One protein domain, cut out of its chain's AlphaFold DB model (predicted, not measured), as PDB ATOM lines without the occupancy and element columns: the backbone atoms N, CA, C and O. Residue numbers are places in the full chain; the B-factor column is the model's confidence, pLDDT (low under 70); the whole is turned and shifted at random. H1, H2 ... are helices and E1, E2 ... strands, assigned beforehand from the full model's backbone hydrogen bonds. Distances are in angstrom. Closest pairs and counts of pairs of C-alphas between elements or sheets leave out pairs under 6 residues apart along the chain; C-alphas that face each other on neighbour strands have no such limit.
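This is residues 2 to 64 of the 68 residues of an uncharacterized protein of Bacillus nakamurai (UniProt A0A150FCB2). A hairpin of two strands, E1 and E2, makes a narrow wall with both helices on the same side of it: the long H1 runs lengthwise over the E1 side, and the short H2 begins at Val 53 near the end where the hairpin turns, by Ser 22 and Tyr 27, and rises away from the wall. Residues 2 to 16, with no named element, make a loop toward the other end of the hairpin. The printed part has 63 residues with two named strands and two named helices, in the order E1, E2, H1, H2; the sheet, in the order E1 - E2, is antiparallel and the class is mixed, helices and strands. The whole is compact, with a radius of gyration of the C-alphas of 11.5 A, yet elongated in outline, spanning 34 by 20 by 17 A.

E1, residues 17 to 22, and E2, residues 27 to 32, form a hairpin of antiparallel neighbours, with 159 degrees between their N-to-C directions. N 19 and O 30 are 2.9 A apart and N 30 and O 19 are 2.8 A apart, both within hydrogen-bond range. C-alphas 22 and 27, which face each other, are 4.1 A apart. H1, residues 34 to 47, has 6 pairs of C-alphas within 8 A of E1; the closest are those of Leu 19 and Ala 37, at 5.6 A. E2 and H1 are near each other, with 5 pairs of C-alphas within 10 A. H2, residues 53 to 59, comes closest to E1 at the C-alphas of Ser 22 and Val 53, 5.8 A apart. Its closest C-alphas to E2 are those of Val 53 and Tyr 27, 6.6 A apart. H1 and H2 are close but not clearly touching: their closest C-alphas, of Ile 44 and Thr 56, are 7.2 A apart. Their lines are about perpendicular, at 84 degrees. In H1 and H2 every O i to N i+4 pair is within hydrogen-bond range.

E1 begins with C-alpha 17 at (286.851, 216.239, 417.427) and is 15.8 A long from first to last C-alpha. E2 is 15.7 A long and ends with C-alpha 32 at (285.093, 220.727, 415.685). H1 is 19.8 A long and H2 9.9 A; H2 ends with C-alpha 59 at (291.621, 236.317, 422.033).

The C-alphas farthest apart, of Asn 2 and Glu 50, are 35.2 A apart. The printed part, residues 2 to 64, has no cut. The links E1 to E2, E2 to H1 and H1 to H2 are tight. Mean pLDDT of the printed part is 89.7, and residue 2 is under 70.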
ATOM      1  N   ASN A   2     273.555 215.935 410.268       59.94
ATOM      2  CA  ASN A   2     274.649 216.787 409.808       59.94
ATOM      3  C   ASN A   2     275.197 217.531 411.025       59.94
ATOM      4  O   ASN A   2     274.483 218.316 411.645       59.94
ATOM      5  N   ARG A   3     276.423 217.201 411.425       81.69
ATOM      6  CA  ARG A   3     277.103 217.820 412.565       81.69
ATOM      7  C   ARG A   3     277.867 219.029 412.041       81.69
ATOM      8  O   ARG A   3     278.530 218.922 411.017       81.69
ATOM      9  N   VAL A   4     277.712 220.172 412.694       89.94
ATOM     10  CA  VAL A   4     278.312 221.445 412.274       89.94
ATOM     11  C   VAL A   4     279.462 221.770 413.219       89.94
ATOM     12  O   VAL A   4     279.345 221.545 414.422       89.94
ATOM     13  N   CYS A   5     280.569 222.268 412.677       91.31
ATOM     14  CA  CYS A   5     281.707 222.729 413.457       91.31
ATOM     15  C   CYS A   5     281.336 224.002 414.224       91.31
ATOM     16  O   CYS A   5     280.908 224.992 413.629       91.31
ATOM     17  N   ASP A   6     281.555 224.017 415.536       91.19
ATOM     18  CA  ASP A   6     281.248 225.173 416.379       91.19
ATOM     19  C   ASP A   6     282.117 226.400 416.048       91.19
ATOM     20  O   ASP A   6     281.726 227.522 416.375       91.19
ATOM     21  N   ILE A   7     283.240 226.208 415.346       90.75
ATOM     22  CA  ILE A   7     284.213 227.255 415.008       90.75
ATOM     23  C   ILE A   7     283.969 227.809 413.601       90.75
ATOM     24  O   ILE A   7     283.559 228.958 413.469       90.75
ATOM     25  N   CYS A   8     284.161 227.000 412.552       91.38
ATOM     26  CA  CYS A   8     284.004 227.460 411.164       91.38
ATOM     27  C   CYS A   8     282.556 227.439 410.651       91.38
ATOM     28  O   CYS A   8     282.288 227.960 409.575       91.38
ATOM     29  N   LYS A   9     281.612 226.855 411.405       90.62
ATOM     30  CA  LYS A   9     280.196 226.690 411.019       90.62
ATOM     31  C   LYS A   9     279.963 225.848 409.755       90.62
ATOM     32  O   LYS A   9     278.841 225.795 409.258       90.62
ATOM     33  N   GLU A  10     280.985 225.139 409.283       90.56
ATOM     34  CA  GLU A  10     280.881 224.186 408.177       90.56
ATOM     35  C   GLU A  10     280.443 222.798 408.657       90.56
ATOM     36  O   GLU A  10     280.503 222.468 409.848       90.56
ATOM     37  N   TYR A  11     279.999 221.966 407.717       90.00
ATOM     38  CA  TYR A  11     279.647 220.579 407.998       90.00
ATOM     39  C   TYR A  11     280.888 219.743 408.314       90.00
ATOM     40  O   TYR A  11     281.901 219.804 407.625       90.00
ATOM     41  N   ILE A  12     280.784 218.920 409.353       89.19
ATOM     42  CA  ILE A  12     281.808 217.945 409.709       89.19
ATOM     43  C   ILE A  12     281.552 216.681 408.891       89.19
ATOM     44  O   ILE A  12     280.659 215.889 409.206       89.19
ATOM     45  N   GLU A  13     282.356 216.483 407.851       82.12
ATOM     46  CA  GLU A  13     282.422 215.218 407.126       82.12
ATOM     47  C   GLU A  13     283.335 214.249 407.894       82.12
ATOM     48  O   GLU A  13     284.559 214.327 407.832       82.12
ATOM     49  N   GLY A  14     282.736 213.355 408.688       82.94
ATOM     50  CA  GLY A  14     283.460 212.314 409.424       82.94
ATOM     51  C   GLY A  14     283.358 212.429 410.946       82.94
ATOM     52  O   GLY A  14     282.271 212.612 411.499       82.94
ATOM     53  N   GLN A  15     284.480 212.226 411.643       87.50
ATOM     54  CA  GLN A  15     284.514 212.214 413.108       87.50
ATOM     55  C   GLN A  15     284.496 213.634 413.682       87.50
ATOM     56  O   GLN A  15     285.224 214.510 413.222       87.50
ATOM     57  N   ILE A  16     283.691 213.843 414.728       90.19
ATOM     58  CA  ILE A  16     283.775 215.063 415.536       90.19
ATOM     59  C   ILE A  16     285.005 214.970 416.430       90.19
ATOM     60  O   ILE A  16     285.155 213.996 417.169       90.19
ATOM     61  N   ILE A  17     285.807 216.029 416.432       93.06
ATOM     62  CA  ILE A  17     286.851 216.239 417.427       93.06
ATOM     63  C   ILE A  17     286.321 217.183 418.503       93.06
ATOM     64  O   ILE A  17     285.809 218.257 418.197       93.06
ATOM     65  N   CYS A  18     286.440 216.781 419.768       91.81
ATOM     66  CA  CYS A  18     286.126 217.646 420.898       91.81
ATOM     67  C   CYS A  18     287.364 218.472 421.257       91.81
ATOM     68  O   CYS A  18     288.375 217.917 421.693       91.81
ATOM     69  N   LEU A  19     287.292 219.787 421.062       92.50
ATOM     70  CA  LEU A  19     288.304 220.726 421.528       92.50
ATOM     71  C   LEU A  19     287.863 221.289 422.880       92.50
ATOM     72  O   LEU A  19     286.868 222.008 422.956       92.50
ATOM     73  N   ARG A  20     288.628 220.995 423.935       92.69
ATOM     74  CA  ARG A  20     288.406 221.552 425.271       92.69
ATOM     75  C   ARG A  20     289.339 222.725 425.533       92.69
ATOM     76  O   ARG A  20     290.556 222.582 425.437       92.69
ATOM     77  N   VAL A  21     288.762 223.850 425.941       91.88
ATOM     78  CA  VAL A  21     289.477 224.984 426.536       91.88
ATOM     79  C   VAL A  21     289.147 224.991 428.020       91.88
ATOM     80  O   VAL A  21     287.976 225.073 428.380       91.88
ATOM     81  N   SER A  22     290.146 224.869 428.887       90.62
ATOM     82  CA  SER A  22     289.928 224.772 430.334       90.62
ATOM     83  C   SER A  22     290.991 225.513 431.126       90.62
ATOM     84  O   SER A  22     292.162 225.487 430.756       90.62
ATOM     85  N   ASP A  23     290.582 226.080 432.255       86.88
ATOM     86  CA  ASP A  23     291.457 226.542 433.327       86.88
ATOM     87  C   ASP A  23     291.159 225.767 434.625       86.88
ATOM     88  O   ASP A  23     290.453 224.759 434.619       86.88
ATOM     89  N   LEU A  24     291.729 226.201 435.755       83.44
ATOM     90  CA  LEU A  24     291.558 225.533 437.052       83.44
ATOM     91  C   LEU A  24     290.106 225.508 437.562       83.44
ATOM     92  O   LEU A  24     289.820 224.757 438.493       83.44
ATOM     93  N   LYS A  25     289.216 226.353 437.030       84.38
ATOM     94  CA  LYS A  25     287.851 226.541 437.546       84.38
ATOM     95  C   LYS A  25     286.758 226.324 436.512       84.38
ATOM     96  O   LYS A  25     285.631 226.058 436.900       84.38
ATOM     97  N   THR A  26     287.053 226.512 435.234       90.88
ATOM     98  CA  THR A  26     286.049 226.547 434.172       90.88
ATOM     99  C   THR A  26     286.541 225.823 432.936       90.88
ATOM    100  O   THR A  26     287.744 225.685 432.702       90.88
ATOM    101  N   TYR A  27     285.597 225.354 432.125       91.88
ATOM    102  CA  TYR A  27     285.903 224.755 430.838       91.88
ATOM    103  C   TYR A  27     284.800 225.009 429.814       91.88
ATOM    104  O   TYR A  27     283.651 225.313 430.135       91.88
ATOM    105  N   VAL A  28     285.174 224.856 428.553       92.00
ATOM    106  CA  VAL A  28     284.287 224.874 427.399       92.00
ATOM    107  C   VAL A  28     284.717 223.782 426.441       92.00
ATOM    108  O   VAL A  28     285.904 223.637 426.155       92.00
ATOM    109  N   ASP A  29     283.729 223.068 425.912       92.38
ATOM    110  CA  ASP A  29     283.914 222.078 424.860       92.38
ATOM    111  C   ASP A  29     283.338 222.600 423.541       92.38
ATOM    112  O   ASP A  29     282.214 223.106 423.503       92.38
ATOM    113  N   PHE A  30     284.098 222.429 422.462       91.31
ATOM    114  CA  PHE A  30     283.685 222.715 421.093       91.31
ATOM    115  C   PHE A  30     283.686 221.431 420.274       91.31
ATOM    116  O   PHE A  30     284.657 220.671 420.285       91.31
ATOM    117  N   ASN A  31     282.621 221.209 419.511       91.81
ATOM    118  CA  ASN A  31     282.581 220.171 418.496       91.81
ATOM    119  C   ASN A  31     283.182 220.729 417.210       91.81
ATOM    120  O   ASN A  31     282.626 221.631 416.585       91.81
ATOM    121  N   CYS A  32     284.324 220.198 416.800       92.56
ATOM    122  CA  CYS A  32     285.093 220.727 415.685       92.56
ATOM    123  C   CYS A  32     285.333 219.674 414.606       92.56
ATOM    124  O   CYS A  32     285.383 218.470 414.876       92.56
ATOM    125  N   CYS A  33     285.542 220.146 413.376       93.50
ATOM    126  CA  CYS A  33     286.271 219.361 412.388       93.50
ATOM    127  C   CYS A  33     287.742 219.222 412.825       93.50
ATOM    128  O   CYS A  33     288.230 219.980 413.672       93.50
ATOM    129  N   ASN A  34     288.449 218.253 412.244       92.62
ATOM    130  CA  ASN A  34     289.846 217.986 412.585       92.62
ATOM    131  C   ASN A  34     290.738 219.228 412.421       92.62
ATOM    132  O   ASN A  34     291.533 219.524 413.310       92.62
ATOM    133  N   ASP A  35     290.557 219.986 411.342       92.88
ATOM    134  CA  ASP A  35     291.424 221.122 411.025       92.88
ATOM    135  C   ASP A  35     291.265 222.253 412.047       92.88
ATOM    136  O   ASP A  35     292.253 222.702 412.628       92.88
ATOM    137  N   CYS A  36     290.019 222.621 412.376       93.06
ATOM    138  CA  CYS A  36     289.730 223.604 413.423       93.06
ATOM    139  C   CYS A  36     290.276 223.163 414.785       93.06
ATOM    140  O   CYS A  36     290.874 223.965 415.500       93.06
ATOM    141  N   ALA A  37     290.096 221.890 415.153       92.94
ATOM    142  CA  ALA A  37     290.586 221.384 416.432       92.94
ATOM    143  C   ALA A  37     292.116 221.462 416.525       92.94
ATOM    144  O   ALA A  37     292.654 221.902 417.543       92.94
ATOM    145  N   GLN A  38     292.827 221.066 415.466       93.88
ATOM    146  CA  GLN A  38     294.287 221.093 415.447       93.88
ATOM    147  C   GLN A  38     294.848 222.515 415.428       93.88
ATOM    148  O   GLN A  38     295.809 222.796 416.149       93.88
ATOM    149  N   GLU A  39     294.275 223.408 414.621       94.81
ATOM    150  CA  GLU A  39     294.708 224.802 414.545       94.81
ATOM    151  C   GLU A  39     294.535 225.497 415.897       94.81
ATOM    152  O   GLU A  39     295.494 226.029 416.458       94.81
ATOM    153  N   GLN A  40     293.333 225.425 416.467       93.88
ATOM    154  CA  GLN A  40     293.025 226.111 417.716       93.88
ATOM    155  C   GLN A  40     293.785 225.502 418.892       93.88
ATOM    156  O   GLN A  40     294.293 226.243 419.725       93.88
ATOM    157  N   SER A  41     293.978 224.179 418.929       93.38
ATOM    158  CA  SER A  41     294.823 223.542 419.947       93.38
ATOM    159  C   SER A  41     296.261 224.081 419.928       93.38
ATOM    160  O   SER A  41     296.821 224.383 420.986       93.38
ATOM    161  N   LYS A  42     296.851 224.271 418.738       94.81
ATOM    162  CA  LYS A  42     298.189 224.873 418.605       94.81
ATOM    163  C   LYS A  42     298.205 226.321 419.084       94.81
ATOM    164  O   LYS A  42     299.117 226.695 419.819       94.81
ATOM    165  N   ARG A  43     297.205 227.118 418.699       93.88
ATOM    166  CA  ARG A  43     297.095 228.525 419.114       93.88
ATOM    167  C   ARG A  43     296.921 228.658 420.621       93.88
ATOM    168  O   ARG A  43     297.691 229.374 421.241       93.88
ATOM    169  N   ILE A  44     296.020 227.889 421.231       92.56
ATOM    170  CA  ILE A  44     295.821 227.872 422.690       92.56
ATOM    171  C   ILE A  44     297.136 227.552 423.407       92.56
ATOM    172  O   ILE A  44     297.517 228.244 424.348       92.56
ATOM    173  N   LYS A  45     297.861 226.527 422.941       91.31
ATOM    174  CA  LYS A  45     299.125 226.109 423.553       91.31
ATOM    175  C   LYS A  45     300.225 227.172 423.449       91.31
ATOM    176  O   LYS A  45     301.015 227.295 424.380       91.31
ATOM    177  N   ASN A  46     300.295 227.898 422.335       93.50
ATOM    178  CA  ASN A  46     301.376 228.850 422.064       93.50
ATOM    179  C   ASN A  46     301.064 230.280 422.530       93.50
ATOM    180  O   ASN A  46     301.979 231.009 422.896       93.50
ATOM    181  N   GLU A  47     299.796 230.690 422.482       92.44
ATOM    182  CA  GLU A  47     299.358 232.072 422.705       92.44
ATOM    183  C   GLU A  47     298.623 232.251 424.045       92.44
ATOM    184  O   GLU A  47     298.598 233.357 424.578       92.44
ATOM    185  N   CYS A  48     298.021 231.191 424.603       89.81
ATOM    186  CA  CYS A  48     297.039 231.308 425.690       89.81
ATOM    187  C   CYS A  48     297.380 230.493 426.950       89.81
ATOM    188  O   CYS A  48     296.513 230.308 427.799       89.81
ATOM    189  N   SER A  49     298.619 230.013 427.114       82.88
ATOM    190  CA  SER A  49     299.003 229.082 428.193       82.88
ATOM    191  C   SER A  49     298.738 229.583 429.621       82.88
ATOM    192  O   SER A  49     298.543 228.773 430.522       82.88
ATOM    193  N   GLU A  50     298.726 230.901 429.835       86.38
ATOM    194  CA  GLU A  50     298.475 231.538 431.140       86.38
ATOM    195  C   GLU A  50     297.143 232.311 431.182       86.38
ATOM    196  O   GLU A  50     296.854 233.035 432.137       86.38
ATOM    197  N   MET A  51     296.322 232.195 430.135       91.31
ATOM    198  CA  MET A  51     295.042 232.890 430.045       91.31
ATOM    199  C   MET A  51     293.923 232.077 430.702       91.31
ATOM    200  O   MET A  51     293.905 230.849 430.665       91.31
ATOM    201  N   THR A  52     292.940 232.771 431.275       91.88
ATOM    202  CA  THR A  52     291.679 232.139 431.692       91.88
ATOM    203  C   THR A  52     290.870 231.710 430.472       91.88
ATOM    204  O   THR A  52     291.093 232.216 429.364       91.88
ATOM    205  N   VAL A  53     289.880 230.831 430.660       91.50
ATOM    206  CA  VAL A  53     288.994 230.407 429.559       91.50
ATOM    207  C   VAL A  53     288.349 231.617 428.886       91.50
ATOM    208  O   VAL A  53     288.451 231.751 427.672       91.50
ATOM    209  N   SER A  54     287.778 232.559 429.646       90.69
ATOM    210  CA  SER A  54     287.142 233.762 429.081       90.69
ATOM    211  C   SER A  54     288.084 234.579 428.193       90.69
ATOM    212  O   SER A  54     287.703 234.955 427.088       90.69
ATOM    213  N   LYS A  55     289.323 234.813 428.647       91.75
ATOM    214  CA  LYS A  55     290.321 235.569 427.874       91.75
ATOM    215  C   LYS A  55     290.786 234.808 426.638       91.75
ATOM    216  O   LYS A  55     290.986 235.411 425.592       91.75
ATOM    217  N   THR A  56     290.927 233.489 426.750       92.56
ATOM    218  CA  THR A  56     291.292 232.621 425.624       92.56
ATOM    219  C   THR A  56     290.224 232.673 424.536       92.56
ATOM    220  O   THR A  56     290.542 232.835 423.362       92.56
ATOM    221  N   LEU A  57     288.948 232.590 424.922       91.62
ATOM    222  CA  LEU A  57     287.823 232.686 423.993       91.62
ATOM    223  C   LEU A  57     287.770 234.048 423.296       91.62
ATOM    224  O   LEU A  57     287.586 234.101 422.083       91.62
ATOM    225  N   GLU A  58     287.985 235.136 424.036       91.88
ATOM    226  CA  GLU A  58     288.040 236.490 423.479       91.88
ATOM    227  C   GLU A  58     289.205 236.655 422.489       91.88
ATOM    228  O   GLU A  58     288.993 237.096 421.359       91.88
ATOM    229  N   HIS A  59     290.415 236.226 422.866       92.44
ATOM    230  CA  HIS A  59     291.621 236.317 422.033       92.44
ATOM    231  C   HIS A  59     291.510 235.503 420.737       92.44
ATOM    232  O   HIS A  59     291.935 235.944 419.668       92.44
ATOM    233  N   LEU A  60     290.899 234.319 420.812       89.44
ATOM    234  CA  LEU A  60     290.677 233.446 419.655       89.44
ATOM    235  C   LEU A  60     289.381 233.770 418.896       89.44
ATOM    236  O   LEU A  60     289.091 233.126 417.888       89.44
ATOM    237  N   ASN A  61     288.622 234.773 419.350       88.06
ATOM    238  CA  ASN A  61     287.320 235.170 418.813       88.06
ATOM    239  C   ASN A  61     286.316 233.997 418.726       88.06
ATOM    240  O   ASN A  61     285.528 233.884 417.784       88.06
ATOM    241  N   LEU A  62     286.358 233.105 419.717       87.19
ATOM    242  CA  LEU A  62     285.470 231.953 419.851       87.19
ATOM    243  C   LEU A  62     284.269 232.333 420.723       87.19
ATOM    244  O   LEU A  62     284.424 232.806 421.846       87.19
ATOM    245  N   LYS A  63     283.050 232.104 420.223       77.56
ATOM    246  CA  LYS A  63     281.813 232.375 420.969       77.56
ATOM    247  C   LYS A  63     281.208 231.078 421.497       77.56
ATOM    248  O   LYS A  63     280.757 230.252 420.706       77.56
ATOM    249  N   SER A  64     281.143 230.934 422.818       76.00
ATOM    250  CA  SER A  64     280.412 229.856 423.492       76.00
ATOM    251  C   SER A  64     279.991 230.263 424.904       76.00
ATOM    252  O   SER A  64     280.504 231.229 425.471       76.00
TER     253      SER A  64